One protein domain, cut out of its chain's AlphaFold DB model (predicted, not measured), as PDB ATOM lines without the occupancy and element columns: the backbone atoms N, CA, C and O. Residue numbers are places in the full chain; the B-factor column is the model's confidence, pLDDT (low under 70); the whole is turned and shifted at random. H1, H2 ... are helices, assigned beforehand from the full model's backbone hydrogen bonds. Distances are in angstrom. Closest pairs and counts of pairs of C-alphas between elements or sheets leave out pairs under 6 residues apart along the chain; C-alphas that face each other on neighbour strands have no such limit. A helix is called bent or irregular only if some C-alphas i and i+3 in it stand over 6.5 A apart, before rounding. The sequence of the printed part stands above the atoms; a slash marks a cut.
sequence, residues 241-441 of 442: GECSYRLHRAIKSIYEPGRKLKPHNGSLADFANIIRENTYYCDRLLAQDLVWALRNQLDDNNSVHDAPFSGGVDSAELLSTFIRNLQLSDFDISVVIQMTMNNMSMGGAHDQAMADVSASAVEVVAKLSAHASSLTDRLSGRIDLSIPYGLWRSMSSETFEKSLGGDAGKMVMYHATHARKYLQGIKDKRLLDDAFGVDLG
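What this domain is: This is residues 241 to 441 of the 442 residues of an uncharacterized protein of Pseudomonas amygdali pv. lachrymans (UniProt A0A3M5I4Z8). The model is a helical body built round one helix in its middle, H10, with H4, H5, H6 and H8 packed about it and H9 at one end of it. The hairpin of H1 and H2 packs on H4 and H5 on one side, H7 covers H6, and H11, H12 and H13 lie towards the other end of the long axis, where H14 is the farthest helix. The printed part has 201 residues with fourteen named helices, H1 to H14 in order along the chain, and no named strand; the class is all helix. It is compact, with a radius of gyration of the C-alphas of 17.1 A and spans of 52, 41 and 28 A.

How they stand to each other: Start at H4, residues 286 to 303, in a bundle, a group of helices side by side, with H1, residues 241 to 255, H5, residues 312 to 325, H6, residues 330 to 342, and H10, residues 383 to 394. Look at His 248 and Ala 293, the closest C-alphas where H1 touches H4, 5.6 A apart, at a steep tilt of 40 degrees, the same way. With residues 287 to 295 alone H4 touches H6, closest at Val 291 and Thr 340, C-alphas 5.7 A apart. H10 touches H5 at 4.1 A between the C-alphas of Ala 316 and Gly 390, their closest. H2, residues 268 to 276, forms a hairpin with H1, closest at C-alphas 243 and 275, 4.9 A. H3, residues 279 to 284, only just touches H2, only at the corner, closest at C-alphas 276 and 282, 6.3 A. H7, residues 346 to 355, touches H6, closest at C-alphas 335 and 349, 5.0 A. H8, residues 359 to 369, a hub like H10, touches H11, residues 397 to 403, closest at C-alphas 362 and 403, 5.1 A. H12, residues 407 to 417, touches H9, residues 372 to 381, at C-alphas 376 and 416, their closest, 5.3 A, and H13, residues 420 to 423, at C-alphas 410 and 422, their closest, 5.1 A. H14, residues 429 to 439, touches no helix. Every O i to N i+4 pair is within hydrogen-bond range in H1 to H4, H6 to H8, H11, H12 and H14, against 9 of 10 in H5, 4 of 6 in H9 and 7 of 8 in H10; H13 is too short for one.

Where its parts are: Find C-alpha 241 at (-38.743, 19.338, -55.779); from there H1 runs 21.4 A. H4, 25.6 A long, begins at (-29.818, 19.042, -49.185), and H14 ends at (-12.349, -15.302, -33.285). H9 is irregular, with C-alphas 373 and 376 8.4 A apart.

The domain as a whole: The C-alphas of Tyr 280 and Gly 441, the two farthest apart, are 53.4 A from each other. The printed part has no cut, and the link from H1 to H2 is long, 12 residues. Look for pLDDT under 70 at residues 257 to 258, 264, 302 to 311 and 439 to 441.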
ATOM      1  N   GLY A 241     -37.764  20.397 -56.027       92.62
ATOM      2  CA  GLY A 241     -38.743  19.338 -55.779       92.62
ATOM      3  C   GLY A 241     -38.319  17.992 -56.366       92.62
ATOM      4  O   GLY A 241     -38.490  16.963 -55.719       92.62
ATOM      5  N   GLU A 242     -37.706  17.990 -57.551       92.81
ATOM      6  CA  GLU A 242     -37.126  16.780 -58.142       92.81
ATOM      7  C   GLU A 242     -35.923  16.277 -57.337       92.81
ATOM      8  O   GLU A 242     -35.837  15.078 -57.070       92.81
ATOM      9  N   CYS A 243     -35.024  17.171 -56.910       95.75
ATOM     10  CA  CYS A 243     -33.891  16.795 -56.064       95.75
ATOM     11  C   CYS A 243     -34.358  16.136 -54.760       95.75
ATOM     12  O   CYS A 243     -33.872  15.060 -54.410       95.75
ATOM     13  N   SER A 244     -35.337  16.748 -54.087       95.56
ATOM     14  CA  SER A 244     -35.946  16.208 -52.868       95.56
ATOM     15  C   SER A 244     -36.593  14.848 -53.138       95.56
ATOM     16  O   SER A 244     -36.267  13.854 -52.489       95.56
ATOM     17  N   TYR A 245     -37.414  14.734 -54.186       93.06
ATOM     18  CA  TYR A 245     -38.038  13.469 -54.574       93.06
ATOM     19  C   TYR A 245     -37.008  12.345 -54.800       93.06
ATOM     20  O   TYR A 245     -37.146  11.247 -54.249       93.06
ATOM     21  N   ARG A 246     -35.949  12.619 -55.575       93.81
ATOM     22  CA  ARG A 246     -34.880  11.652 -55.866       93.81
ATOM     23  C   ARG A 246     -34.106  11.272 -54.610       93.81
ATOM     24  O   ARG A 246     -33.850  10.087 -54.409       93.81
ATOM     25  N   LEU A 247     -33.789  12.235 -53.745       96.12
ATOM     26  CA  LEU A 247     -33.124  11.990 -52.467       96.12
ATOM     27  C   LEU A 247     -33.949  11.042 -51.591       96.12
ATOM     28  O   LEU A 247     -33.454  10.005 -51.151       96.12
ATOM     29  N   HIS A 248     -35.230  11.352 -51.405       93.38
ATOM     30  CA  HIS A 248     -36.145  10.521 -50.631       93.38
ATOM     31  C   HIS A 248     -36.253   9.108 -51.195       93.38
ATOM     32  O   HIS A 248     -36.195   8.131 -50.450       93.38
ATOM     33  N   ARG A 249     -36.372   8.980 -52.517       91.44
ATOM     34  CA  ARG A 249     -36.448   7.679 -53.180       91.44
ATOM     35  C   ARG A 249     -35.147   6.883 -53.056       91.44
ATOM     36  O   ARG A 249     -35.221   5.681 -52.814       91.44
ATOM     37  N   ALA A 250     -33.985   7.528 -53.172       93.62
ATOM     38  CA  ALA A 250     -32.686   6.888 -52.960       93.62
ATOM     39  C   ALA A 250     -32.589   6.305 -51.544       93.62
ATOM     40  O   ALA A 250     -32.336   5.110 -51.400       93.62
ATOM     41  N   ILE A 251     -32.888   7.106 -50.517       94.00
ATOM     42  CA  ILE A 251     -32.857   6.665 -49.115       94.00
ATOM     43  C   ILE A 251     -33.842   5.513 -48.868       94.00
ATOM     44  O   ILE A 251     -33.452   4.492 -48.302       94.00
ATOM     45  N   LYS A 252     -35.081   5.604 -49.370       90.19
ATOM     46  CA  LYS A 252     -36.052   4.498 -49.277       90.19
ATOM     47  C   LYS A 252     -35.557   3.225 -49.956       90.19
ATOM     48  O   LYS A 252     -35.735   2.141 -49.418       90.19
ATOM     49  N   SER A 253     -34.914   3.339 -51.116       89.38
ATOM     50  CA  SER A 253     -34.404   2.171 -51.844       89.38
ATOM     51  C   SER A 253     -33.252   1.450 -51.141       89.38
ATOM     52  O   SER A 253     -33.022   0.272 -51.417       89.38
ATOM     53  N   ILE A 254     -32.548   2.147 -50.241       90.56
ATOM     54  CA  ILE A 254     -31.484   1.581 -49.406       90.56
ATOM     55  C   ILE A 254     -32.089   0.790 -48.240       90.56
ATOM     56  O   ILE A 254     -31.622  -0.308 -47.959       90.56
ATOM     57  N   TYR A 255     -33.126   1.322 -47.582       86.00
ATOM     58  CA  TYR A 255     -33.598   0.800 -46.294       86.00
ATOM     59  C   TYR A 255     -34.916   0.009 -46.335       86.00
ATOM     60  O   TYR A 255     -35.137  -0.812 -45.447       86.00
ATOM     61  N   GLU A 256     -35.778   0.190 -47.342       82.31
ATOM     62  CA  GLU A 256     -37.088  -0.476 -47.408       82.31
ATOM     63  C   GLU A 256     -37.058  -1.758 -48.275       82.31
ATOM     64  O   GLU A 256     -36.840  -1.691 -49.496       82.31
ATOM     65  N   PRO A 257     -37.345  -2.946 -47.696       67.50
ATOM     66  CA  PRO A 257     -37.460  -4.192 -48.450       67.50
ATOM     67  C   PRO A 257     -38.547  -4.087 -49.533       67.50
ATOM     68  O   PRO A 257     -39.705  -3.801 -49.250       67.50
ATOM     69  N   GLY A 258     -38.175  -4.313 -50.797       66.38
ATOM     70  CA  GLY A 258     -39.102  -4.260 -51.937       66.38
ATOM     71  C   GLY A 258     -39.203  -2.904 -52.647       66.38
ATOM     72  O   GLY A 258     -39.806  -2.842 -53.717       66.38
ATOM     73  N   ARG A 259     -38.557  -1.842 -52.141       77.00
ATOM     74  CA  ARG A 259     -38.479  -0.532 -52.825       77.00
ATOM     75  C   ARG A 259     -37.153  -0.274 -53.541       77.00
ATOM     76  O   ARG A 259     -36.766   0.877 -53.740       77.00
ATOM     77  N   LYS A 260     -36.452  -1.335 -53.951       78.75
ATOM     78  CA  LYS A 260     -35.225  -1.203 -54.749       78.75
ATOM     79  C   LYS A 260     -35.508  -0.419 -56.035       78.75
ATOM     80  O   LYS A 260     -36.574  -0.571 -56.635       78.75
ATOM     81  N   LEU A 261     -34.545   0.399 -56.461       74.62
ATOM     82  CA  LEU A 261     -34.619   1.078 -57.756       74.62
ATOM     83  C   LEU A 261     -34.767   0.029 -58.863       74.62
ATOM     84  O   LEU A 261     -34.023  -0.956 -58.898       74.62
ATOM     85  N   LYS A 262     -35.746   0.217 -59.751       75.06
ATOM     86  CA  LYS A 262     -35.906  -0.667 -60.908       75.06
ATOM     87  C   LYS A 262     -34.789  -0.358 -61.914       75.06
ATOM     88  O   LYS A 262     -34.327   0.781 -61.955       75.06
ATOM     89  N   PRO A 263     -34.396  -1.308 -62.784       70.06
ATOM     90  CA  PRO A 263     -33.302  -1.091 -63.737       70.06
ATOM     91  C   PRO A 263     -33.461   0.157 -64.623       70.06
ATOM     92  O   PRO A 263     -32.479   0.817 -64.937       70.06
ATOM     93  N   HIS A 264     -34.695   0.521 -64.986       68.06
ATOM     94  CA  HIS A 264     -34.980   1.702 -65.814       68.06
ATOM     95  C   HIS A 264     -34.947   3.036 -65.051       68.06
ATOM     96  O   HIS A 264     -34.949   4.088 -65.681       68.06
ATOM     97  N   ASN A 265     -34.912   3.023 -63.715       74.44
ATOM     98  CA  ASN A 265     -34.793   4.240 -62.908       74.44
ATOM     99  C   ASN A 265     -33.355   4.786 -62.863       74.44
ATOM    100  O   ASN A 265     -33.138   5.884 -62.363       74.44
ATOM    101  N   GLY A 266     -32.373   4.040 -63.373       80.81
ATOM    102  CA  GLY A 266     -30.958   4.352 -63.197       80.81
ATOM    103  C   GLY A 266     -30.422   3.900 -61.835       80.81
ATOM    104  O   GLY A 266     -31.038   3.104 -61.121       80.81
ATOM    105  N   SER A 267     -29.234   4.387 -61.497       89.38
ATOM    106  CA  SER A 267     -28.483   4.027 -60.296       89.38
ATOM    107  C   SER A 267     -28.554   5.101 -59.200       89.38
ATOM    108  O   SER A 267     -28.911   6.255 -59.438       89.38
ATOM    109  N   LEU A 268     -28.136   4.745 -57.979       91.19
ATOM    110  CA  LEU A 268     -27.941   5.718 -56.892       91.19
ATOM    111  C   LEU A 268     -26.914   6.803 -57.262       91.19
ATOM    112  O   LEU A 268     -27.037   7.943 -56.815       91.19
ATOM    113  N   ALA A 269     -25.914   6.463 -58.081       92.06
ATOM    114  CA  ALA A 269     -24.938   7.425 -58.579       92.06
ATOM    115  C   ALA A 269     -25.584   8.432 -59.543       92.06
ATOM    116  O   ALA A 269     -25.329   9.627 -59.421       92.06
ATOM    117  N   ASP A 270     -26.481   7.976 -60.424       91.12
ATOM    118  CA  ASP A 270     -27.227   8.861 -61.328       91.12
ATOM    119  C   ASP A 270     -28.103   9.839 -60.543       91.12
ATOM    120  O   ASP A 270     -28.117  11.034 -60.828       91.12
ATOM    121  N   PHE A 271     -28.781   9.358 -59.496       94.38
ATOM    122  CA  PHE A 271     -29.584  10.216 -58.621       94.38
ATOM    123  C   PHE A 271     -28.730  11.278 -57.927       94.38
ATOM    124  O   PHE A 271     -29.111  12.447 -57.914       94.38
ATOM    125  N   ALA A 272     -27.575  10.893 -57.381       95.56
ATOM    126  CA  ALA A 272     -26.667  11.834 -56.736       95.56
ATOM    127  C   ALA A 272     -26.126  12.883 -57.721       95.56
ATOM    128  O   ALA A 272     -26.098  14.068 -57.391       95.56
ATOM    129  N   ASN A 273     -25.755  12.472 -58.937       94.06
ATOM    130  CA  ASN A 273     -25.290  13.385 -59.980       94.06
ATOM    131  C   ASN A 273     -26.374  14.398 -60.366       94.06
ATOM    132  O   ASN A 273     -26.097  15.592 -60.381       94.06
ATOM    133  N   ILE A 274     -27.614  13.947 -60.584       93.56
ATOM    134  CA  ILE A 274     -28.741  14.826 -60.930       93.56
ATOM    135  C   ILE A 274     -29.048  15.810 -59.793       93.56
ATOM    136  O   ILE A 274     -29.255  16.992 -60.049       93.56
ATOM    137  N   ILE A 275     -29.036  15.359 -58.532       96.12
ATOM    138  CA  ILE A 275     -29.234  16.250 -57.374       96.12
ATOM    139  C   ILE A 275     -28.188  17.369 -57.371       96.12
ATOM    140  O   ILE A 275     -28.518  18.529 -57.126       96.12
ATOM    141  N   ARG A 276     -26.938  17.026 -57.688       95.06
ATOM    142  CA  ARG A 276     -25.808  17.958 -57.706       95.06
ATOM    143  C   ARG A 276     -25.823  18.971 -58.839       95.06
ATOM    144  O   ARG A 276     -25.145  19.990 -58.735       95.06
ATOM    145  N   GLU A 277     -26.584  18.729 -59.900       93.62
ATOM    146  CA  GLU A 277     -26.778  19.726 -60.958       93.62
ATOM    147  C   GLU A 277     -27.513  20.971 -60.437       93.62
ATOM    148  O   GLU A 277     -27.387  22.050 -61.016       93.62
ATOM    149  N   ASN A 278     -28.242  20.853 -59.321       95.69
ATOM    150  CA  ASN A 278     -28.897  21.970 -58.656       95.69
ATOM    151  C   ASN A 278     -28.071  22.465 -57.456       95.69
ATOM    152  O   ASN A 278     -28.269  22.053 -56.311       95.69
ATOM    153  N   THR A 279     -27.167  23.409 -57.726       94.56
ATOM    154  CA  THR A 279     -26.274  23.999 -56.714       94.56
ATOM    155  C   THR A 279     -27.031  24.685 -55.579       94.56
ATOM    156  O   THR A 279     -26.674  24.515 -54.420       94.56
ATOM    157  N   TYR A 280     -28.123  25.397 -55.879       95.25
ATOM    158  CA  TYR A 280     -28.944  26.041 -54.852       95.25
ATOM    159  C   TYR A 280     -29.522  25.018 -53.867       95.25
ATOM    160  O   TYR A 280     -29.474  25.230 -52.655       95.25
ATOM    161  N   TYR A 281     -30.064  23.908 -54.379       96.62
ATOM    162  CA  TYR A 281     -30.583  22.828 -53.548       96.62
ATOM    163  C   TYR A 281     -29.474  22.215 -52.689       96.62
ATOM    164  O   TYR A 281     -29.664  22.063 -51.483       96.62
ATOM    165  N   CYS A 282     -28.310  21.922 -53.278       94.69
ATOM    166  CA  CYS A 282     -27.155  21.401 -52.549       94.69
ATOM    167  C   CYS A 282     -26.709  22.324 -51.409       94.69
ATOM    168  O   CYS A 282     -26.560  21.858 -50.283       94.69
ATOM    169  N   ASP A 283     -26.575  23.623 -51.677       90.69
ATOM    170  CA  ASP A 283     -26.039  24.589 -50.714       90.69
ATOM    171  C   ASP A 283     -27.029  24.948 -49.594       90.69
ATOM    172  O   ASP A 283     -26.623  25.388 -48.518       90.69
ATOM    173  N   ARG A 284     -28.342  24.850 -49.853       92.19
ATOM    174  CA  ARG A 284     -29.374  25.402 -48.955       92.19
ATOM    175  C   ARG A 284     -30.322  24.379 -48.351       92.19
ATOM    176  O   ARG A 284     -30.853  24.650 -47.279       92.19
ATOM    177  N   LEU A 285     -30.585  23.266 -49.035       95.19
ATOM    178  CA  LEU A 285     -31.701  22.368 -48.707       95.19
ATOM    179  C   LEU A 285     -31.258  20.921 -48.469       95.19
ATOM    180  O   LEU A 285     -31.825  20.250 -47.610       95.19
ATOM    181  N   LEU A 286     -30.223  20.450 -49.170       95.81
ATOM    182  CA  LEU A 286     -29.818  19.042 -49.185       95.81
ATOM    183  C   LEU A 286     -29.573  18.462 -47.786       95.81
ATOM    184  O   LEU A 286     -30.068  17.377 -47.495       95.81
ATOM    185  N   ALA A 287     -28.852  19.167 -46.910       93.75
ATOM    186  CA  ALA A 287     -28.583  18.678 -45.556       93.75
ATOM    187  C   ALA A 287     -29.874  18.500 -44.736       93.75
ATOM    188  O   ALA A 287     -30.038  17.496 -44.044       93.75
ATOM    189  N   GLN A 288     -30.814  19.443 -44.846       93.12
ATOM    190  CA  GLN A 288     -32.086  19.392 -44.130       93.12
ATOM    191  C   GLN A 288     -32.987  18.270 -44.660       93.12
ATOM    192  O   GLN A 288     -33.511  17.488 -43.863       93.12
ATOM    193  N   ASP A 289     -33.127  18.155 -45.982       96.44
ATOM    194  CA  ASP A 289     -33.932  17.101 -46.610       96.44
ATOM    195  C   ASP A 289     -33.322  15.715 -46.360       96.44
ATOM    196  O   ASP A 289     -34.048  14.756 -46.112       96.44
ATOM    197  N   LEU A 290     -31.990  15.599 -46.332       96.94
ATOM    198  CA  LEU A 290     -31.308  14.352 -45.985       96.94
ATOM    199  C   LEU A 290     -31.593  13.945 -44.535       96.94
ATOM    200  O   LEU A 290     -31.934  12.791 -44.287       96.94
ATOM    201  N   VAL A 291     -31.505  14.879 -43.582       95.69
ATOM    202  CA  VAL A 291     -31.881  14.617 -42.182       95.69
ATOM    203  C   VAL A 291     -33.340  14.180 -42.092       95.69
ATOM    204  O   VAL A 291     -33.645  13.218 -41.388       95.69
ATOM    205  N   TRP A 292     -34.246  14.853 -42.806       94.62
ATOM    206  CA  TRP A 292     -35.662  14.491 -42.812       94.62
ATOM    207  C   TRP A 292     -35.887  13.087 -43.393       94.62
ATOM    208  O   TRP A 292     -36.565  12.269 -42.773       94.62
ATOM    209  N   ALA A 293     -35.255  12.761 -44.523       94.31
ATOM    210  CA  ALA A 293     -35.317  11.436 -45.133       94.31
ATOM    211  C   ALA A 293     -34.797  10.334 -44.197       94.31
ATOM    212  O   ALA A 293     -35.453   9.305 -44.048       94.31
ATOM    213  N   LEU A 294     -33.651  10.552 -43.543       94.62
ATOM    214  CA  LEU A 294     -33.058   9.591 -42.611       94.62
ATOM    215  C   LEU A 294     -33.906   9.416 -41.345       94.62
ATOM    216  O   LEU A 294     -34.115   8.286 -40.907       94.62
ATOM    217  N   ARG A 295     -34.439  10.505 -40.777       91.44
ATOM    218  CA  ARG A 295     -35.322  10.439 -39.602       91.44
ATOM    219  C   ARG A 295     -36.637   9.733 -39.898       91.44
ATOM    220  O   ARG A 295     -37.029   8.888 -39.106       91.44
ATOM    221  N   ASN A 296     -37.256   9.985 -41.051       89.50
ATOM    222  CA  ASN A 296     -38.456   9.248 -41.444       89.50
ATOM    223  C   ASN A 296     -38.196   7.735 -41.462       89.50
ATOM    224  O   ASN A 296     -39.017   6.970 -40.981       89.50
ATOM    225  N   GLN A 297     -37.029   7.291 -41.941       87.69
ATOM    226  CA  GLN A 297     -36.685   5.864 -41.910       87.69
ATOM    227  C   GLN A 297     -36.466   5.325 -40.488       87.69
ATOM    228  O   GLN A 297     -36.801   4.168 -40.224       87.69
ATOM    229  N   LEU A 298     -35.923   6.138 -39.573       86.75
ATOM    230  CA  LEU A 298     -35.822   5.789 -38.152       86.75
ATOM    231  C   LEU A 298     -37.218   5.636 -37.523       86.75
ATOM    232  O   LEU A 298     -37.471   4.643 -36.843       86.75
ATOM    233  N   ASP A 299     -38.122   6.580 -37.775       84.38
ATOM    234  CA  ASP A 299     -39.473   6.603 -37.204       84.38
ATOM    235  C   ASP A 299     -40.371   5.492 -37.781       84.38
ATOM    236  O   ASP A 299     -41.044   4.780 -37.031       84.38
ATOM    237  N   ASP A 300     -40.323   5.270 -39.100       75.88
ATOM    238  CA  ASP A 300     -41.093   4.228 -39.788       75.88
ATOM    239  C   ASP A 300     -40.709   2.823 -39.278       75.88
ATOM    240  O   ASP A 300     -41.583   2.007 -38.986       75.88
ATOM    241  N   ASN A 301     -39.416   2.548 -39.058       70.19
ATOM    242  CA  ASN A 301     -38.957   1.263 -38.503       70.19
ATOM    243  C   ASN A 301     -39.244   1.098 -37.002       70.19
ATOM    244  O   ASN A 301     -39.368  -0.027 -36.526       70.19
ATOM    245  N   ASN A 302     -39.359   2.193 -36.247       63.19
ATOM    246  CA  ASN A 302     -39.744   2.132 -34.835       63.19
ATOM    247  C   ASN A 302     -41.256   1.904 -34.650       63.19
ATOM    248  O   ASN A 302     -41.676   1.454 -33.583       63.19
ATOM    249  N   SER A 303     -42.069   2.225 -35.663       56.72
ATOM    250  CA  SER A 303     -43.537   2.167 -35.604       56.72
ATOM    251  C   SER A 303     -44.153   0.880 -36.176       56.72
ATOM    252  O   SER A 303     -45.262   0.518 -35.782       56.72
ATOM    253  N   VAL A 304     -43.449   0.157 -37.056       50.53
ATOM    254  CA  VAL A 304     -43.946  -1.076 -37.694       50.53
ATOM    255  C   VAL A 304     -43.344  -2.312 -37.018       50.53
ATOM    256  O   VAL A 304     -42.203  -2.687 -37.262       50.53
ATOM    257  N   HIS A 305     -44.137  -2.984 -36.181       48.22
ATOM    258  CA  HIS A 305     -43.734  -4.193 -35.447       48.22
ATOM    259  C   HIS A 305     -43.625  -5.485 -36.287       48.22
ATOM    260  O   HIS A 305     -43.226  -6.509 -35.736       48.22
ATOM    261  N   ASP A 306     -43.923  -5.467 -37.592       46.44
ATOM    262  CA  ASP A 306     -44.175  -6.709 -38.346       46.44
ATOM    263  C   ASP A 306     -43.108  -7.112 -39.380       46.44
ATOM    264  O   ASP A 306     -43.171  -8.223 -39.908       46.44
ATOM    265  N   ALA A 307     -42.090  -6.291 -39.652       53.78
ATOM    266  CA  ALA A 307     -40.982  -6.698 -40.520       53.78
ATOM    267  C   ALA A 307     -39.632  -6.290 -39.911       53.78
ATOM    268  O   ALA A 307     -39.349  -5.096 -39.822       53.78
ATOM    269  N   PRO A 308     -38.777  -7.243 -39.492       57.31
ATOM    270  CA  PRO A 308     -37.438  -6.899 -39.044       57.31
ATOM    271  C   PRO A 308     -36.656  -6.287 -40.210       57.31
ATOM    272  O   PRO A 308     -36.600  -6.855 -41.306       57.31
ATOM    273  N   PHE A 309     -36.040  -5.131 -39.965       66.00
ATOM    274  CA  PHE A 309     -35.029  -4.572 -40.853       66.00
ATOM    275  C   PHE A 309     -33.975  -5.648 -41.168       66.00
ATOM    276  O   PHE A 309     -33.490  -6.335 -40.271       66.00
ATOM    277  N   SER A 310     -33.664  -5.810 -42.455       61.94
ATOM    278  CA  SER A 310     -32.743  -6.823 -42.992       61.94
ATOM    279  C   SER A 310     -31.864  -6.176 -44.066       61.94
ATOM    280  O   SER A 310     -31.860  -6.555 -45.236       61.94
ATOM    281  N   GLY A 311     -31.209  -5.079 -43.682       65.62
ATOM    282  CA  GLY A 311     -30.405  -4.263 -44.595       65.62
ATOM    283  C   GLY A 311     -28.907  -4.308 -44.316       65.62
ATOM    284  O   GLY A 311     -28.119  -3.990 -45.206       65.62
ATOM    285  N   GLY A 312     -28.486  -4.744 -43.130       71.25
ATOM    286  CA  GLY A 312     -27.078  -5.065 -42.907       71.25
ATOM    287  C   GLY A 312     -26.110  -3.885 -42.860       71.25
ATOM    288  O   GLY A 312     -26.456  -2.700 -42.909       71.25
ATOM    289  N   VAL A 313     -24.841  -4.290 -42.847       79.88
ATOM    290  CA  VAL A 313     -23.682  -3.492 -43.260       79.88
ATOM    291  C   VAL A 313     -23.835  -3.023 -44.716       79.88
ATOM    292  O   VAL A 313     -23.425  -1.911 -45.037       79.88
ATOM    293  N   ASP A 314     -24.496  -3.808 -45.572       85.19
ATOM    294  CA  ASP A 314     -24.700  -3.492 -46.993       85.19
ATOM    295  C   ASP A 314     -25.468  -2.182 -47.202       85.19
ATOM    296  O   ASP A 314     -25.060  -1.342 -48.002       85.19
ATOM    297  N   SER A 315     -26.547  -1.954 -46.446       88.56
ATOM    298  CA  SER A 315     -27.316  -0.702 -46.518       88.56
ATOM    299  C   SER A 315     -26.491   0.496 -46.063       88.56
ATOM    300  O   SER A 315     -26.584   1.571 -46.652       88.56
ATOM    301  N   ALA A 316     -25.643   0.316 -45.050       90.81
ATOM    302  CA  ALA A 316     -24.749   1.370 -44.595       90.81
ATOM    303  C   ALA A 316     -23.651   1.684 -45.624       90.81
ATOM    304  O   ALA A 316     -23.306   2.850 -45.805       90.81
ATOM    305  N   GLU A 317     -23.127   0.682 -46.334       90.19
ATOM    306  CA  GLU A 317     -22.169   0.885 -47.429       90.19
ATOM    307  C   GLU A 317     -22.833   1.532 -48.659       90.19
ATOM    308  O   GLU A 317     -22.242   2.417 -49.287       90.19
ATOM    309  N   LEU A 318     -24.087   1.180 -48.971       92.12
ATOM    310  CA  LEU A 318     -24.883   1.859 -50.000       92.12
ATOM    311  C   LEU A 318     -25.158   3.319 -49.631       92.12
ATOM    312  O   LEU A 318     -24.959   4.198 -50.472       92.12
ATOM    313  N   LEU A 319     -25.553   3.595 -48.382       95.56
ATOM    314  CA  LEU A 319     -25.707   4.960 -47.877       95.56
ATOM    315  C   LEU A 319     -24.381   5.715 -47.981       95.56
ATOM    316  O   LEU A 319     -24.347   6.797 -48.556       95.56
ATOM    317  N   SER A 320     -23.288   5.126 -47.495       95.25
ATOM    318  CA  SER A 320     -21.955   5.729 -47.545       95.25
ATOM    319  C   SER A 320     -21.563   6.119 -48.972       95.25
ATOM    320  O   SER A 320     -21.153   7.252 -49.233       95.25
ATOM    321  N   THR A 321     -21.766   5.204 -49.921       95.19
ATOM    322  CA  THR A 321     -21.495   5.428 -51.345       95.19
ATOM    323  C   THR A 321     -22.372   6.538 -51.918       95.19
ATOM    324  O   THR A 321     -21.874   7.424 -52.610       95.19
ATOM    325  N   PHE A 322     -23.668   6.534 -51.605       96.94
ATOM    326  CA  PHE A 322     -24.599   7.562 -52.062       96.94
ATOM    327  C   PHE A 322     -24.239   8.955 -51.517       96.94
ATOM    328  O   PHE A 322     -24.156   9.903 -52.295       96.94
ATOM    329  N   ILE A 323     -23.928   9.077 -50.221       96.81
ATOM    330  CA  ILE A 323     -23.498  10.343 -49.606       96.81
ATOM    331  C   ILE A 323     -22.179  10.846 -50.205       96.81
ATOM    332  O   ILE A 323     -22.046  12.035 -50.493       96.81
ATOM    333  N   ARG A 324     -21.213   9.956 -50.467       95.25
ATOM    334  CA  ARG A 324     -19.969  10.336 -51.158       95.25
ATOM    335  C   ARG A 324     -20.229  10.830 -52.581       95.25
ATOM    336  O   ARG A 324     -19.607  11.800 -53.007       95.25
ATOM    337  N   ASN A 325     -21.167  10.217 -53.304       95.44
ATOM    338  CA  ASN A 325     -21.551  10.665 -54.646       95.44
ATOM    339  C   ASN A 325     -22.255  12.033 -54.627       95.44
ATOM    340  O   ASN A 325     -22.075  12.817 -55.562       95.44
ATOM    341  N   LEU A 326     -22.991  12.347 -53.552       96.06
ATOM    342  CA  LEU A 326     -23.548  13.683 -53.305       96.06
ATOM    343  C   LEU A 326     -22.468  14.742 -53.029       96.06
ATOM    344  O   LEU A 326     -22.772  15.928 -53.105       96.06
ATOM    345  N   GLN A 327     -21.220  14.331 -52.769       93.38
ATOM    346  CA  GLN A 327     -20.079  15.208 -52.485       93.38
ATOM    347  C   GLN A 327     -20.329  16.194 -51.339       93.38
ATOM    348  O   GLN A 327     -19.879  17.338 -51.380       93.38
ATOM    349  N   LEU A 328     -21.031  15.737 -50.301       93.50
ATOM    350  CA  LEU A 328     -21.138  16.493 -49.060       93.50
ATOM    351  C   LEU A 328     -19.757  16.646 -48.421       93.50
ATOM    352  O   LEU A 328     -18.965  15.700 -48.397       93.50
ATOM    353  N   SER A 329     -19.474  17.837 -47.898       94.44
ATOM    354  CA  SER A 329     -18.251  18.058 -47.136       94.44
ATOM    355  C   SER A 329     -18.325  17.333 -45.790       94.44
ATOM    356  O   SER A 329     -19.412  17.051 -45.279       94.44
ATOM    357  N   ASP A 330     -17.178  17.079 -45.158       95.62
ATOM    358  CA  ASP A 330     -17.165  16.518 -43.800       95.62
ATOM    359  C   ASP A 330     -17.936  17.401 -42.813       95.62
ATOM    360  O   ASP A 330     -18.549  16.886 -41.880       95.62
ATOM    361  N   PHE A 331     -17.946  18.718 -43.037       95.81
ATOM    362  CA  PHE A 331     -18.745  19.659 -42.264       95.81
ATOM    363  C   PHE A 331     -20.246  19.372 -42.401       95.81
ATOM    364  O   PHE A 331     -20.927  19.217 -41.389       95.81
ATOM    365  N   ASP A 332     -20.750  19.219 -43.627       95.31
ATOM    366  CA  ASP A 332     -22.166  18.922 -43.876       95.31
ATOM    367  C   ASP A 332     -22.557  17.553 -43.314       95.31
ATOM    368  O   ASP A 332     -23.598  17.412 -42.674       95.31
ATOM    369  N   ILE A 333     -21.696  16.544 -43.488       96.62
ATOM    370  CA  ILE A 333     -21.910  15.206 -42.923       96.62
ATOM    371  C   ILE A 333     -21.945  15.282 -41.391       96.62
ATOM    372  O   ILE A 333     -22.807  14.669 -40.766       96.62
ATOM    373  N   SER A 334     -21.057  16.070 -40.778       96.19
ATOM    374  CA  SER A 334     -21.026  16.302 -39.333       96.19
ATOM    375  C   SER A 334     -22.332  16.934 -38.833       96.19
ATOM    376  O   SER A 334     -22.919  16.440 -37.870       96.19
ATOM    377  N   VAL A 335     -22.856  17.945 -39.535       96.25
ATOM    378  CA  VAL A 335     -24.164  18.556 -39.237       96.25
ATOM    379  C   VAL A 335     -25.297  17.531 -39.353       96.25
ATOM    380  O   VAL A 335     -26.123  17.417 -38.445       96.25
ATOM    381  N   VAL A 336     -25.320  16.740 -40.430       96.94
ATOM    382  CA  VAL A 336     -26.330  15.689 -40.648       96.94
ATOM    383  C   VAL A 336     -26.281  14.643 -39.536       96.94
ATOM    384  O   VAL A 336     -27.338  14.245 -39.040       96.94
ATOM    385  N   ILE A 337     -25.089  14.225 -39.096       96.38
ATOM    386  CA  ILE A 337     -24.906  13.302 -37.967       96.38
ATOM    387  C   ILE A 337     -25.516  13.894 -36.693       96.38
ATOM    388  O   ILE A 337     -26.355  13.244 -36.069       96.38
ATOM    389  N   GLN A 338     -25.156  15.131 -36.339       94.88
ATOM    390  CA  GLN A 338     -25.641  15.792 -35.122       94.88
ATOM    391  C   GLN A 338     -27.162  15.944 -35.111       94.88
ATOM    392  O   GLN A 338     -27.836  15.628 -34.125       94.88
ATOM    393  N   MET A 339     -27.736  16.372 -36.232       95.06
ATOM    394  CA  MET A 339     -29.182  16.496 -36.350       95.06
ATOM    395  C   MET A 339     -29.856  15.118 -36.313       95.06
ATOM    396  O   MET A 339     -30.839  14.945 -35.600       95.06
ATOM    397  N   THR A 340     -29.342  14.113 -37.019       92.75
ATOM    398  CA  THR A 340     -29.994  12.793 -37.102       92.75
ATOM    399  C   THR A 340     -29.886  12.001 -35.797       92.75
ATOM    400  O   THR A 340     -30.855  11.364 -35.394       92.75
ATOM    401  N   MET A 341     -28.737  12.038 -35.117       90.81
ATOM    402  CA  MET A 341     -28.489  11.239 -33.912       90.81
ATOM    403  C   MET A 341     -28.908  11.927 -32.616       90.81
ATOM    404  O   MET A 341     -29.498  11.277 -31.755       90.81
ATOM    405  N   ASN A 342     -28.593  13.215 -32.474       87.44
ATOM    406  CA  ASN A 342     -28.747  13.946 -31.212       87.44
ATOM    407  C   ASN A 342     -29.979  14.859 -31.213       87.44
ATOM    408  O   ASN A 342     -30.217  15.591 -30.255       87.44
ATOM    409  N   ASN A 343     -30.771  14.830 -32.290       87.94
ATOM    410  CA  ASN A 343     -31.937  15.689 -32.482       87.94
ATOM    411  C   ASN A 343     -31.647  17.189 -32.312       87.94
ATOM    412  O   ASN A 343     -32.525  17.967 -31.937       87.94
ATOM    413  N   MET A 344     -30.417  17.607 -32.620       91.81
ATOM    414  CA  MET A 344     -30.012  19.004 -32.516       91.81
ATOM    415  C   MET A 344     -30.731  19.882 -33.544       91.81
ATOM    416  O   MET A 344     -31.105  19.438 -34.633       91.81
ATOM    417  N   SER A 345     -30.909  21.157 -33.190       92.69
ATOM    418  CA  SER A 345     -31.318  22.177 -34.157       92.69
ATOM    419  C   SER A 345     -30.200  22.425 -35.173       92.69
ATOM    420  O   SER A 345     -29.024  22.240 -34.857       92.69
ATOM    421  N   MET A 346     -30.556  22.888 -36.373       90.81
ATOM    422  CA  MET A 346     -29.583  23.164 -37.438       90.81
ATOM    423  C   MET A 346     -28.492  24.151 -36.995       90.81
ATOM    424  O   MET A 346     -27.318  23.916 -37.258       90.81
ATOM    425  N   GLY A 347     -28.860  25.210 -36.261       91.50
ATOM    426  CA  GLY A 347     -27.896  26.175 -35.721       91.50
ATOM    427  C   GLY A 347     -26.906  25.532 -34.746       91.50
ATOM    428  O   GLY A 347     -25.702  25.666 -34.924       91.50
ATOM    429  N   GLY A 348     -27.401  24.749 -33.781       93.81
ATOM    430  CA  GLY A 348     -26.530  24.069 -32.817       93.81
ATOM    431  C   GLY A 348     -25.617  23.018 -33.459       93.81
ATOM    432  O   GLY A 348     -24.460  22.891 -33.072       93.81
ATOM    433  N   ALA A 349     -26.118  22.292 -34.462       93.81
ATOM    434  CA  ALA A 349     -25.317  21.336 -35.219       93.81
ATOM    435  C   ALA A 349     -24.203  22.030 -36.026       93.81
ATOM    436  O   ALA A 349     -23.075  21.539 -36.052       93.81
ATOM    437  N   HIS A 350     -24.487  23.190 -36.632       93.75
ATOM    438  CA  HIS A 350     -23.472  24.006 -37.304       93.75
ATOM    439  C   HIS A 350     -22.411  24.532 -36.336       93.75
ATOM    440  O   HIS A 350     -21.227  24.425 -36.648       93.75
ATOM    441  N   ASP A 351     -22.809  25.058 -35.174       94.81
ATOM    442  CA  ASP A 351     -21.870  25.569 -34.168       94.81
ATOM    443  C   ASP A 351     -20.892  24.472 -33.715       94.81
ATOM    444  O   ASP A 351     -19.685  24.701 -33.617       94.81
ATOM    445  N   GLN A 352     -21.396  23.254 -33.503       92.19
ATOM    446  CA  GLN A 352     -20.575  22.115 -33.103       92.19
ATOM    447  C   GLN A 352     -19.649  21.635 -34.229       92.19
ATOM    448  O   GLN A 352     -18.462  21.410 -33.990       92.19
ATOM    449  N   ALA A 353     -20.157  21.530 -35.460       93.19
ATOM    450  CA  ALA A 353     -19.349  21.146 -36.616       93.19
ATOM    451  C   ALA A 353     -18.272  22.198 -36.950       93.19
ATOM    452  O   ALA A 353     -17.188  21.839 -37.403       93.19
ATOM    453  N   MET A 354     -18.540  23.485 -36.696       94.25
ATOM    454  CA  MET A 354     -17.565  24.571 -36.865       94.25
ATOM    455  C   MET A 354     -16.440  24.490 -35.831       94.25
ATOM    456  O   MET A 354     -15.304  24.851 -36.135       94.25
ATOM    457  N   ALA A 355     -16.740  24.021 -34.617       93.12
ATOM    458  CA  ALA A 355     -15.750  23.866 -33.556       93.12
ATOM    459  C   ALA A 355     -14.801  22.680 -33.806       93.12
ATOM    460  O   ALA A 355     -13.584  22.838 -33.706       93.12
ATOM    461  N   ASP A 356     -15.339  21.501 -34.135       91.50
ATOM    462  CA  ASP A 356     -14.560  20.346 -34.595       91.50
ATOM    463  C   ASP A 356     -15.432  19.434 -35.464       91.50
ATOM    464  O   ASP A 356     -16.283  18.691 -34.971       91.50
ATOM    465  N   VAL A 357     -15.159  19.429 -36.769       91.12
ATOM    466  CA  VAL A 357     -15.858  18.589 -37.748       91.12
ATOM    467  C   VAL A 357     -15.820  17.107 -37.354       91.12
ATOM    468  O   VAL A 357     -16.802  16.388 -37.551       91.12
ATOM    469  N   SER A 358     -14.722  16.650 -36.743       91.88
ATOM    470  CA  SER A 358     -14.525  15.252 -36.358       91.88
ATOM    471  C   SER A 358     -15.227  14.858 -35.058       91.88
ATOM    472  O   SER A 358     -15.308  13.663 -34.773       91.88
ATOM    473  N   ALA A 359     -15.741  15.808 -34.266       89.56
ATOM    474  CA  ALA A 359     -16.415  15.502 -33.000       89.56
ATOM    475  C   ALA A 359     -17.608  14.557 -33.215       89.56
ATOM    476  O   ALA A 359     -17.743  13.553 -32.519       89.56
ATOM    477  N   SER A 360     -18.401  14.804 -34.258       91.31
ATOM    478  CA  SER A 360     -19.542  13.963 -34.634       91.31
ATOM    479  C   SER A 360     -19.127  12.541 -35.022       91.31
ATOM    480  O   SER A 360     -19.812  11.580 -34.682       91.31
ATOM    481  N   ALA A 361     -17.972  12.375 -35.677       92.25
ATOM    482  CA  ALA A 361     -17.429  11.054 -35.998       92.25
ATOM    483  C   ALA A 361     -17.042  10.278 -34.728       92.25
ATOM    484  O   ALA A 361     -17.320   9.084 -34.608       92.25
ATOM    485  N   VAL A 362     -16.434  10.961 -33.755       91.31
ATOM    486  CA  VAL A 362     -16.085  10.374 -32.453       91.31
ATOM    487  C   VAL A 362     -17.341   9.978 -31.670       91.31
ATOM    488  O   VAL A 362     -17.369   8.910 -31.059       91.31
ATOM    489  N   GLU A 363     -18.404  10.779 -31.725       91.44
ATOM    490  CA  GLU A 363     -19.693  10.446 -31.106       91.44
ATOM    491  C   GLU A 363     -20.361   9.226 -31.750       91.44
ATOM    492  O   GLU A 363     -20.874   8.359 -31.036       91.44
ATOM    493  N   VAL A 364     -20.309   9.104 -33.083       93.00
ATOM    494  CA  VAL A 364     -20.759   7.887 -33.778       93.00
ATOM    495  C   VAL A 364     -19.988   6.674 -33.269       93.00
ATOM    496  O   VAL A 364     -20.600   5.678 -32.883       93.00
ATOM    497  N   VAL A 365     -18.656   6.760 -33.214       93.19
ATOM    498  CA  VAL A 365     -17.804   5.683 -32.694       93.19
ATOM    499  C   VAL A 365     -18.196   5.316 -31.265       93.19
ATOM    500  O   VAL A 365     -18.351   4.132 -30.966       93.19
ATOM    501  N   ALA A 366     -18.414   6.303 -30.394       91.62
ATOM    502  CA  ALA A 366     -18.849   6.069 -29.022       91.62
ATOM    503  C   ALA A 366     -20.177   5.291 -28.982       91.62
ATOM    504  O   ALA A 366     -20.254   4.256 -28.313       91.62
ATOM    505  N   LYS A 367     -21.182   5.714 -29.765       90.88
ATOM    506  CA  LYS A 367     -22.484   5.031 -29.869       90.88
ATOM    507  C   LYS A 367     -22.350   3.588 -30.367       90.88
ATOM    508  O   LYS A 367     -22.957   2.686 -29.793       90.88
ATOM    509  N   LEU A 368     -21.563   3.353 -31.417       91.06
ATOM    510  CA  LEU A 368     -21.389   2.019 -32.005       91.06
ATOM    511  C   LEU A 368     -20.555   1.093 -31.109       91.06
ATOM    512  O   LEU A 368     -20.841  -0.102 -31.023       91.06
ATOM    513  N   SER A 369     -19.560   1.633 -30.404       88.44
ATOM    514  CA  SER A 369     -18.669   0.858 -29.529       88.44
ATOM    515  C   SER A 369     -19.398   0.205 -28.353       88.44
ATOM    516  O   SER A 369     -19.043  -0.904 -27.960       88.44
ATOM    517  N   ALA A 370     -20.493   0.809 -27.873       86.00
ATOM    518  CA  ALA A 370     -21.379   0.213 -26.868       86.00
ATOM    519  C   ALA A 370     -22.014  -1.118 -27.329       86.00
ATOM    520  O   ALA A 370     -22.588  -1.861 -26.533       86.00
ATOM    521  N   HIS A 371     -21.922  -1.419 -28.624       84.00
ATOM    522  CA  HIS A 371     -22.455  -2.611 -29.269       84.00
ATOM    523  C   HIS A 371     -21.383  -3.440 -29.994       84.00
ATOM    524  O   HIS A 371     -21.748  -4.351 -30.734       84.00
ATOM    525  N   ALA A 372     -20.091  -3.157 -29.779       75.50
ATOM    526  CA  ALA A 372     -18.976  -3.715 -30.550       75.50
ATOM    527  C   ALA A 372     -19.045  -5.245 -30.731       75.50
ATOM    528  O   ALA A 372     -18.995  -5.723 -31.860       75.50
ATOM    529  N   SER A 373     -19.269  -6.009 -29.657       71.19
ATOM    530  CA  SER A 373     -19.261  -7.483 -29.678       71.19
ATOM    531  C   SER A 373     -20.363  -8.141 -30.519       71.19
ATOM    532  O   SER A 373     -20.232  -9.300 -30.890       71.19
ATOM    533  N   SER A 374     -21.444  -7.422 -30.830       78.38
ATOM    534  CA  SER A 374     -22.564  -7.907 -31.660       78.38
ATOM    535  C   SER A 374     -22.878  -6.933 -32.793       78.38
ATOM    536  O   SER A 374     -24.012  -6.858 -33.269       78.38
ATOM    537  N   LEU A 375     -21.889  -6.130 -33.195       82.00
ATOM    538  CA  LEU A 375     -22.126  -4.979 -34.053       82.00
ATOM    539  C   LEU A 375     -22.646  -5.391 -35.430       82.00
ATOM    540  O   LEU A 375     -23.591  -4.774 -35.897       82.00
ATOM    541  N   THR A 376     -22.103  -6.433 -36.055       79.75
ATOM    542  CA  THR A 376     -22.537  -6.892 -37.389       79.75
ATOM    543  C   THR A 376     -24.000  -7.339 -37.395       79.75
ATOM    544  O   THR A 376     -24.789  -6.874 -38.224       79.75
ATOM    545  N   ASP A 377     -24.399  -8.157 -36.420       79.25
ATOM    546  CA  ASP A 377     -25.788  -8.609 -36.274       79.25
ATOM    547  C   ASP A 377     -26.718  -7.436 -35.947       79.25
ATOM    548  O   ASP A 377     -27.807  -7.301 -36.510       79.25
ATOM    549  N   ARG A 378     -26.274  -6.523 -35.074       81.44
ATOM    550  CA  ARG A 378     -27.055  -5.342 -34.699       81.44
ATOM    551  C   ARG A 378     -27.176  -4.338 -35.836       81.44
ATOM    552  O   ARG A 378     -28.266  -3.822 -36.022       81.44
ATOM    553  N   LEU A 379     -26.129  -4.083 -36.615       83.44
ATOM    554  CA  LEU A 379     -26.206  -3.257 -37.825       83.44
ATOM    555  C   LEU A 379     -27.189  -3.858 -38.829       83.44
ATOM    556  O   LEU A 379     -27.852  -3.111 -39.540       83.44
ATOM    557  N   SER A 380     -27.318  -5.185 -38.844       76.88
ATOM    558  CA  SER A 380     -28.252  -5.885 -39.719       76.88
ATOM    559  C   SER A 380     -29.706  -5.784 -39.292       76.88
ATOM    560  O   SER A 380     -30.559  -5.684 -40.168       76.88
ATOM    561  N   GLY A 381     -29.973  -5.743 -37.985       74.94
ATOM    562  CA  GLY A 381     -31.326  -5.650 -37.427       74.94
ATOM    563  C   GLY A 381     -31.746  -4.267 -36.915       74.94
ATOM    564  O   GLY A 381     -32.887  -4.112 -36.490       74.94
ATOM    565  N   ARG A 382     -30.854  -3.264 -36.907       84.81
ATOM    566  CA  ARG A 382     -31.109  -1.942 -36.306       84.81
ATOM    567  C   ARG A 382     -30.682  -0.780 -37.193       84.81
ATOM    568  O   ARG A 382     -29.506  -0.408 -37.265       84.81
ATOM    569  N   ILE A 383     -31.676  -0.119 -37.778       86.94
ATOM    570  CA  ILE A 383     -31.473   1.076 -38.600       86.94
ATOM    571  C   ILE A 383     -30.866   2.252 -37.808       86.94
ATOM    572  O   ILE A 383     -30.064   3.011 -38.351       86.94
ATOM    573  N   ASP A 384     -31.140   2.340 -36.499       87.62
ATOM    574  CA  ASP A 384     -30.614   3.384 -35.605       87.62
ATOM    575  C   ASP A 384     -29.101   3.288 -35.338       87.62
ATOM    576  O   ASP A 384     -28.505   4.224 -34.787       87.62
ATOM    577  N   LEU A 385     -28.484   2.177 -35.757       89.56
ATOM    578  CA  LEU A 385     -27.035   1.966 -35.792       89.56
ATOM    579  C   LEU A 385     -26.489   1.971 -37.230       89.56
ATOM    580  O   LEU A 385     -25.404   2.505 -37.458       89.56
ATOM    581  N   SER A 386     -27.248   1.437 -38.196       90.56
ATOM    582  CA  SER A 386     -26.862   1.391 -39.617       90.56
ATOM    583  C   SER A 386     -26.684   2.787 -40.229       90.56
ATOM    584  O   SER A 386     -25.666   3.040 -40.874       90.56
ATOM    585  N   ILE A 387     -27.612   3.723 -39.975       93.25
ATOM    586  CA  ILE A 387     -27.522   5.103 -40.489       93.25
ATOM    587  C   ILE A 387     -26.267   5.826 -39.960       93.25
ATOM    588  O   ILE A 387     -25.471   6.284 -40.782       93.25
ATOM    589  N   PRO A 388     -26.019   5.904 -38.632       93.56
ATOM    590  CA  PRO A 388     -24.783   6.480 -38.102       93.56
ATOM    591  C   PRO A 388     -23.515   5.862 -38.685       93.56
ATOM    592  O   PRO A 388     -22.596   6.589 -39.055       93.56
ATOM    593  N   TYR A 389     -23.471   4.531 -38.802       93.56
ATOM    594  CA  TYR A 389     -22.319   3.838 -39.372       93.56
ATOM    595  C   TYR A 389     -22.094   4.236 -40.839       93.56
ATOM    596  O   TYR A 389     -20.966   4.562 -41.206       93.56
ATOM    597  N   GLY A 390     -23.149   4.302 -41.657       94.38
ATOM    598  CA  GLY A 390     -23.060   4.747 -43.051       94.38
ATOM    599  C   GLY A 390     -22.594   6.201 -43.202       94.38
ATOM    600  O   GLY A 390     -21.719   6.474 -44.023       94.38
ATOM    601  N   LEU A 391     -23.108   7.119 -42.373       95.88
ATOM    602  CA  LEU A 391     -22.690   8.530 -42.357       95.88
ATOM    603  C   LEU A 391     -21.231   8.699 -41.915       95.88
ATOM    604  O   LEU A 391     -20.473   9.461 -42.506       95.88
ATOM    605  N   TRP A 392     -20.803   7.965 -40.891       95.06
ATOM    606  CA  TRP A 392     -19.407   7.988 -40.464       95.06
ATOM    607  C   TRP A 392     -18.471   7.457 -41.551       95.06
ATOM    608  O   TRP A 392     -17.418   8.037 -41.816       95.06
ATOM    609  N   ARG A 393     -18.879   6.385 -42.238       94.06
ATOM    610  CA  ARG A 393     -18.133   5.809 -43.360       94.06
ATOM    611  C   ARG A 393     -18.102   6.733 -44.577       94.06
ATOM    612  O   ARG A 393     -17.161   6.612 -45.356       94.06
ATOM    613  N   SER A 394     -19.053   7.652 -44.750       95.81
ATOM    614  CA  SER A 394     -19.045   8.581 -45.885       95.81
ATOM    615  C   SER A 394     -18.076   9.751 -45.727       95.81
ATOM    616  O   SER A 394     -17.773  10.390 -46.731       95.81
ATOM    617  N   MET A 395     -17.585  10.021 -44.512       95.56
ATOM    618  CA  MET A 395     -16.607  11.085 -44.259       95.56
ATOM    619  C   MET A 395     -15.277  10.822 -44.978       95.56
ATOM    620  O   MET A 395     -14.953   9.688 -45.354       95.56
ATOM    621  N   SER A 396     -14.494  11.883 -45.164       94.31
ATOM    622  CA  SER A 396     -13.164  11.820 -45.759       94.31
ATOM    623  C   SER A 396     -12.230  10.907 -44.964       94.31
ATOM    624  O   SER A 396     -12.411  10.670 -43.766       94.31
ATOM    625  N   SER A 397     -11.184  10.412 -45.631       91.50
ATOM    626  CA  SER A 397     -10.170   9.565 -44.997       91.50
ATOM    627  C   SER A 397      -9.528  10.231 -43.781       91.50
ATOM    628  O   SER A 397      -9.291   9.547 -42.795       91.50
ATOM    629  N   GLU A 398      -9.310  11.548 -43.813       90.75
ATOM    630  CA  GLU A 398      -8.703  12.288 -42.702       90.75
ATOM    631  C   GLU A 398      -9.593  12.262 -41.451       90.75
ATOM    632  O   GLU A 398      -9.159  11.831 -40.379       90.75
ATOM    633  N   THR A 399     -10.863  12.659 -41.582       91.88
ATOM    634  CA  THR A 399     -11.799  12.669 -40.447       91.88
ATOM    635  C   THR A 399     -12.091  11.256 -39.948       91.88
ATOM    636  O   THR A 399     -12.150  11.007 -38.737       91.88
ATOM    637  N   PHE A 400     -12.215  10.308 -40.876       90.25
ATOM    638  CA  PHE A 400     -12.388   8.901 -40.555       90.25
ATOM    639  C   PHE A 400     -11.191   8.366 -39.752       90.25
ATOM    640  O   PHE A 400     -11.380   7.832 -38.660       90.25
ATOM    641  N   GLU A 401      -9.953   8.585 -40.200       88.38
ATOM    642  CA  GLU A 401      -8.744   8.156 -39.483       88.38
ATOM    643  C   GLU A 401      -8.598   8.819 -38.109       88.38
ATOM    644  O   GLU A 401      -8.260   8.137 -37.139       88.38
ATOM    645  N   LYS A 402      -8.925  10.112 -37.983       88.81
ATOM    646  CA  LYS A 402      -8.911  10.816 -36.690       88.81
ATOM    647  C   LYS A 402      -9.864  10.161 -35.683       88.81
ATOM    648  O   LYS A 402      -9.488   9.959 -34.528       88.81
ATOM    649  N   SER A 403     -11.057   9.749 -36.115       87.94
ATOM    650  CA  SER A 403     -12.009   9.019 -35.260       87.94
ATOM    651  C   SER A 403     -11.566   7.584 -34.915       87.94
ATOM    652  O   SER A 403     -11.909   7.065 -33.852       87.94
ATOM    653  N   LEU A 404     -10.735   6.961 -35.762       87.06
ATOM    654  CA  LEU A 404     -10.083   5.671 -35.497       87.06
ATOM    655  C   LEU A 404      -8.850   5.780 -34.591       87.06
ATOM    656  O   LEU A 404      -8.259   4.760 -34.232       87.06
ATOM    657  N   GLY A 405      -8.445   6.993 -34.205       81.31
ATOM    658  CA  GLY A 405      -7.290   7.211 -33.336       81.31
ATOM    659  C   GLY A 405      -7.414   6.539 -31.960       81.31
ATOM    660  O   GLY A 405      -6.395   6.252 -31.329       81.31
ATOM    661  N   GLY A 406      -8.640   6.252 -31.507       85.06
ATOM    662  CA  GLY A 406      -8.924   5.527 -30.266       85.06
ATOM    663  C   GLY A 406      -9.213   4.033 -30.463       85.06
ATOM    664  O   GLY A 406      -9.732   3.610 -31.497       85.06
ATOM    665  N   ASP A 407      -8.949   3.238 -29.420       87.75
ATOM    666  CA  ASP A 407      -9.184   1.784 -29.406       87.75
ATOM    667  C   ASP A 407     -10.650   1.420 -29.716       87.75
ATOM    668  O   ASP A 407     -10.911   0.453 -30.427       87.75
ATOM    669  N   ALA A 408     -11.612   2.236 -29.269       87.94
ATOM    670  CA  ALA A 408     -13.036   2.032 -29.539       87.94
ATOM    671  C   ALA A 408     -13.377   2.071 -31.041       87.94
ATOM    672  O   ALA A 408     -14.089   1.197 -31.530       87.94
ATOM    673  N   GLY A 409     -12.839   3.038 -31.794       87.94
ATOM    674  CA  GLY A 409     -13.083   3.156 -33.239       87.94
ATOM    675  C   GLY A 409     -12.475   1.995 -34.017       87.94
ATOM    676  O   GLY A 409     -13.112   1.424 -34.905       87.94
ATOM    677  N   LYS A 410     -11.271   1.582 -33.616       90.12
ATOM    678  CA  LYS A 410     -10.603   0.388 -34.141       90.12
ATOM    679  C   LYS A 410     -11.415  -0.883 -33.907       90.12
ATOM    680  O   LYS A 410     -11.573  -1.670 -34.837       90.12
ATOM    681  N   MET A 411     -11.973  -1.049 -32.708       89.31
ATOM    682  CA  MET A 411     -12.836  -2.185 -32.375       89.31
ATOM    683  C   MET A 411     -14.145  -2.174 -33.163       89.31
ATOM    684  O   MET A 411     -14.529  -3.208 -33.702       89.31
ATOM    685  N   VAL A 412     -14.799  -1.017 -33.308       90.06
ATOM    686  CA  VAL A 412     -15.991  -0.871 -34.161       90.06
ATOM    687  C   VAL A 412     -15.685  -1.330 -35.591       90.06
ATOM    688  O   VAL A 412     -16.415  -2.152 -36.139       90.06
ATOM    689  N   MET A 413     -14.575  -0.871 -36.182       89.31
ATOM    690  CA  MET A 413     -14.181  -1.290 -37.532       89.31
ATOM    691  C   MET A 413     -13.812  -2.760 -37.628       89.31
ATOM    692  O   MET A 413     -14.150  -3.410 -38.619       89.31
ATOM    693  N   TYR A 414     -13.113  -3.283 -36.624       89.00
ATOM    694  CA  TYR A 414     -12.782  -4.694 -36.563       89.00
ATOM    695  C   TYR A 414     -14.047  -5.548 -36.565       89.00
ATOM    696  O   TYR A 414     -14.188  -6.397 -37.436       89.00
ATOM    697  N   HIS A 415     -14.993  -5.282 -35.667       85.94
ATOM    698  CA  HIS A 415     -16.214  -6.075 -35.585       85.94
ATOM    699  C   HIS A 415     -17.096  -5.920 -36.822       85.94
ATOM    700  O   HIS A 415     -17.648  -6.912 -37.273       85.94
ATOM    701  N   ALA A 416     -17.178  -4.727 -37.422       84.31
ATOM    702  CA  ALA A 416     -17.987  -4.514 -38.623       84.31
ATOM    703  C   ALA A 416     -17.400  -5.154 -39.898       84.31
ATOM    704  O   ALA A 416     -18.149  -5.477 -40.814       84.31
ATOM    705  N   THR A 417     -16.071  -5.304 -39.998       84.69
ATOM    706  CA  THR A 417     -15.399  -5.747 -41.244       84.69
ATOM    707  C   THR A 417     -14.599  -7.041 -41.117       84.69
ATOM    708  O   THR A 417     -14.118  -7.559 -42.122       84.69
ATOM    709  N   HIS A 418     -14.383  -7.529 -39.896       83.25
ATOM    710  CA  HIS A 418     -13.455  -8.608 -39.538       83.25
ATOM    711  C   HIS A 418     -12.015  -8.416 -40.061       83.25
ATOM    712  O   HIS A 418     -11.225  -9.357 -40.164       83.25
ATOM    713  N   ALA A 419     -11.623  -7.178 -40.386       87.00
ATOM    714  CA  ALA A 419     -10.299  -6.893 -40.919       87.00
ATOM    715  C   ALA A 419      -9.270  -6.706 -39.791       87.00
ATOM    716  O   ALA A 419      -9.199  -5.658 -39.145       87.00
ATOM    717  N   ARG A 420      -8.387  -7.700 -39.620       84.69
ATOM    718  CA  ARG A 420      -7.343  -7.738 -38.571       84.69
ATOM    719  C   ARG A 420      -6.427  -6.514 -38.507       84.69
ATOM    720  O   ARG A 420      -5.873  -6.231 -37.450       84.69
ATOM    721  N   LYS A 421      -6.268  -5.764 -39.603       89.44
ATOM    722  CA  LYS A 421      -5.462  -4.530 -39.623       89.44
ATOM    723  C   LYS A 421      -5.921  -3.506 -38.578       89.44
ATOM    724  O   LYS A 421      -5.089  -2.772 -38.062       89.44
ATOM    725  N   TYR A 422      -7.210  -3.485 -38.229       89.06
ATOM    726  CA  TYR A 422      -7.741  -2.544 -37.242       89.06
ATOM    727  C   TYR A 422      -7.390  -2.920 -35.799       89.06
ATOM    728  O   TYR A 422      -7.368  -2.042 -34.949       89.06
ATOM    729  N   LEU A 423      -7.003  -4.172 -35.520       86.56
ATOM    730  CA  LEU A 423      -6.492  -4.562 -34.198       86.56
ATOM    731  C   LEU A 423      -5.081  -4.014 -33.924       86.56
ATOM    732  O   LEU A 423      -4.614  -4.002 -32.785       86.56
ATOM    733  N   GLN A 424      -4.376  -3.547 -34.960       83.81
ATOM    734  CA  GLN A 424      -3.015  -3.050 -34.809       83.81
ATOM    735  C   GLN A 424      -2.983  -1.732 -34.019       83.81
ATOM    736  O   GLN A 424      -3.661  -0.742 -34.320       83.81
ATOM    737  N   GLY A 425      -2.143  -1.712 -32.983       81.69
ATOM    738  CA  GLY A 425      -1.950  -0.543 -32.132       81.69
ATOM    739  C   GLY A 425      -3.139  -0.221 -31.224       81.69
ATOM    740  O   GLY A 425      -3.275   0.943 -30.847       81.69
ATOM    741  N   ILE A 426      -4.004  -1.199 -30.920       86.62
ATOM    742  CA  ILE A 426      -4.914  -1.126 -29.767       86.62
ATOM    743  C   ILE A 426      -4.070  -1.213 -28.490       86.62
ATOM    744  O   ILE A 426      -3.185  -2.065 -28.387       86.62
ATOM    745  N   LYS A 427      -4.299  -0.303 -27.539       88.19
ATOM    746  CA  LYS A 427      -3.539  -0.237 -26.280       88.19
ATOM    747  C   LYS A 427      -4.189  -1.060 -25.169       88.19
ATOM    748  O   LYS A 427      -3.466  -1.612 -24.337       88.19
ATOM    749  N   ASP A 428      -5.514  -1.150 -25.147       87.00
ATOM    750  CA  ASP A 428      -6.248  -1.964 -24.181       87.00
ATOM    751  C   ASP A 428      -6.173  -3.457 -24.532       87.00
ATOM    752  O   ASP A 428      -6.776  -3.939 -25.492       87.00
ATOM    753  N   LYS A 429      -5.428  -4.207 -23.715       82.88
ATOM    754  CA  LYS A 429      -5.251  -5.654 -23.886       82.88
ATOM    755  C   LYS A 429      -6.548  -6.440 -23.717       82.88
ATOM    756  O   LYS A 429      -6.687  -7.466 -24.366       82.88
ATOM    757  N   ARG A 430      -7.500  -5.961 -22.905       85.25
ATOM    758  CA  ARG A 430      -8.774  -6.667 -22.691       85.25
ATOM    759  C   ARG A 430      -9.578  -6.743 -23.982       85.25
ATOM    760  O   ARG A 430     -10.067  -7.804 -24.330       85.25
ATOM    761  N   LEU A 431      -9.623  -5.640 -24.730       81.12
ATOM    762  CA  LEU A 431     -10.317  -5.577 -26.018       81.12
ATOM    763  C   LEU A 431      -9.692  -6.515 -27.061       81.12
ATOM    764  O   LEU A 431     -10.412  -7.097 -27.866       81.12
ATOM    765  N   LEU A 432      -8.364  -6.674 -27.040       81.31
ATOM    766  CA  LEU A 432      -7.669  -7.636 -27.898       81.31
ATOM    767  C   LEU A 432      -7.988  -9.077 -27.500       81.31
ATOM    768  O   LEU A 432      -8.294  -9.885 -28.372       81.31
ATOM    769  N   ASP A 433      -7.925  -9.390 -26.207       78.88
ATOM    770  CA  ASP A 433      -8.212 -10.729 -25.692       78.88
ATOM    771  C   ASP A 433      -9.672 -11.129 -25.970       78.88
ATOM    772  O   ASP A 433      -9.912 -12.247 -26.417       78.88
ATOM    773  N   ASP A 434     -10.625 -10.204 -25.817       78.75
ATOM    774  CA  ASP A 434     -12.035 -10.414 -26.164       78.75
ATOM    775  C   ASP A 434     -12.219 -10.639 -27.677       78.75
ATOM    776  O   ASP A 434     -12.934 -11.551 -28.093       78.75
ATOM    777  N   ALA A 435     -11.541  -9.850 -28.521       78.19
ATOM    778  CA  ALA A 435     -11.591 -10.007 -29.977       78.19
ATOM    779  C   ALA A 435     -11.024 -11.360 -30.435       78.19
ATOM    780  O   ALA A 435     -11.630 -12.042 -31.260       78.19
ATOM    781  N   PHE A 436      -9.871 -11.760 -29.888       78.06
ATOM    782  CA  PHE A 436      -9.255 -13.050 -30.186       78.06
ATOM    783  C   PHE A 436     -10.049 -14.216 -29.598       78.06
ATOM    784  O   PHE A 436     -10.130 -15.256 -30.242       78.06
ATOM    785  N   GLY A 437     -10.649 -14.054 -28.416       72.88
ATOM    786  CA  GLY A 437     -11.538 -15.046 -27.814       72.88
ATOM    787  C   GLY A 437     -12.711 -15.367 -28.736       72.88
ATOM    788  O   GLY A 437     -12.893 -16.522 -29.111       72.88
ATOM    789  N   VAL A 438     -13.409 -14.336 -29.218       70.50
ATOM    790  CA  VAL A 438     -14.515 -14.488 -30.177       70.50
ATOM    791  C   VAL A 438     -14.052 -15.142 -31.488       70.50
ATOM    792  O   VAL A 438     -14.696 -16.079 -31.957       70.50
ATOM    793  N   ASP A 439     -12.921 -14.714 -32.058       68.19
ATOM    794  CA  ASP A 439     -12.349 -15.302 -33.285       68.19
ATOM    795  C   ASP A 439     -11.969 -16.785 -33.133       68.19
ATOM    796  O   ASP A 439     -11.989 -17.546 -34.103       68.19
ATOM    797  N   LEU A 440     -11.585 -17.188 -31.921       69.19
ATOM    798  CA  LEU A 440     -11.231 -18.562 -31.570       69.19
ATOM    799  C   LEU A 440     -12.452 -19.396 -31.141       69.19
ATOM    800  O   LEU A 440     -12.298 -20.593 -30.896       69.19
ATOM    801  N   GLY A 441     -13.646 -18.794 -31.080       60.97
ATOM    802  CA  GLY A 441     -14.883 -19.440 -30.633       60.97
ATOM    803  C   GLY A 441     -14.915 -19.753 -29.133       60.97
ATOM    804  O   GLY A 441     -15.543 -20.741 -28.746       60.97
TER     805      GLY A 441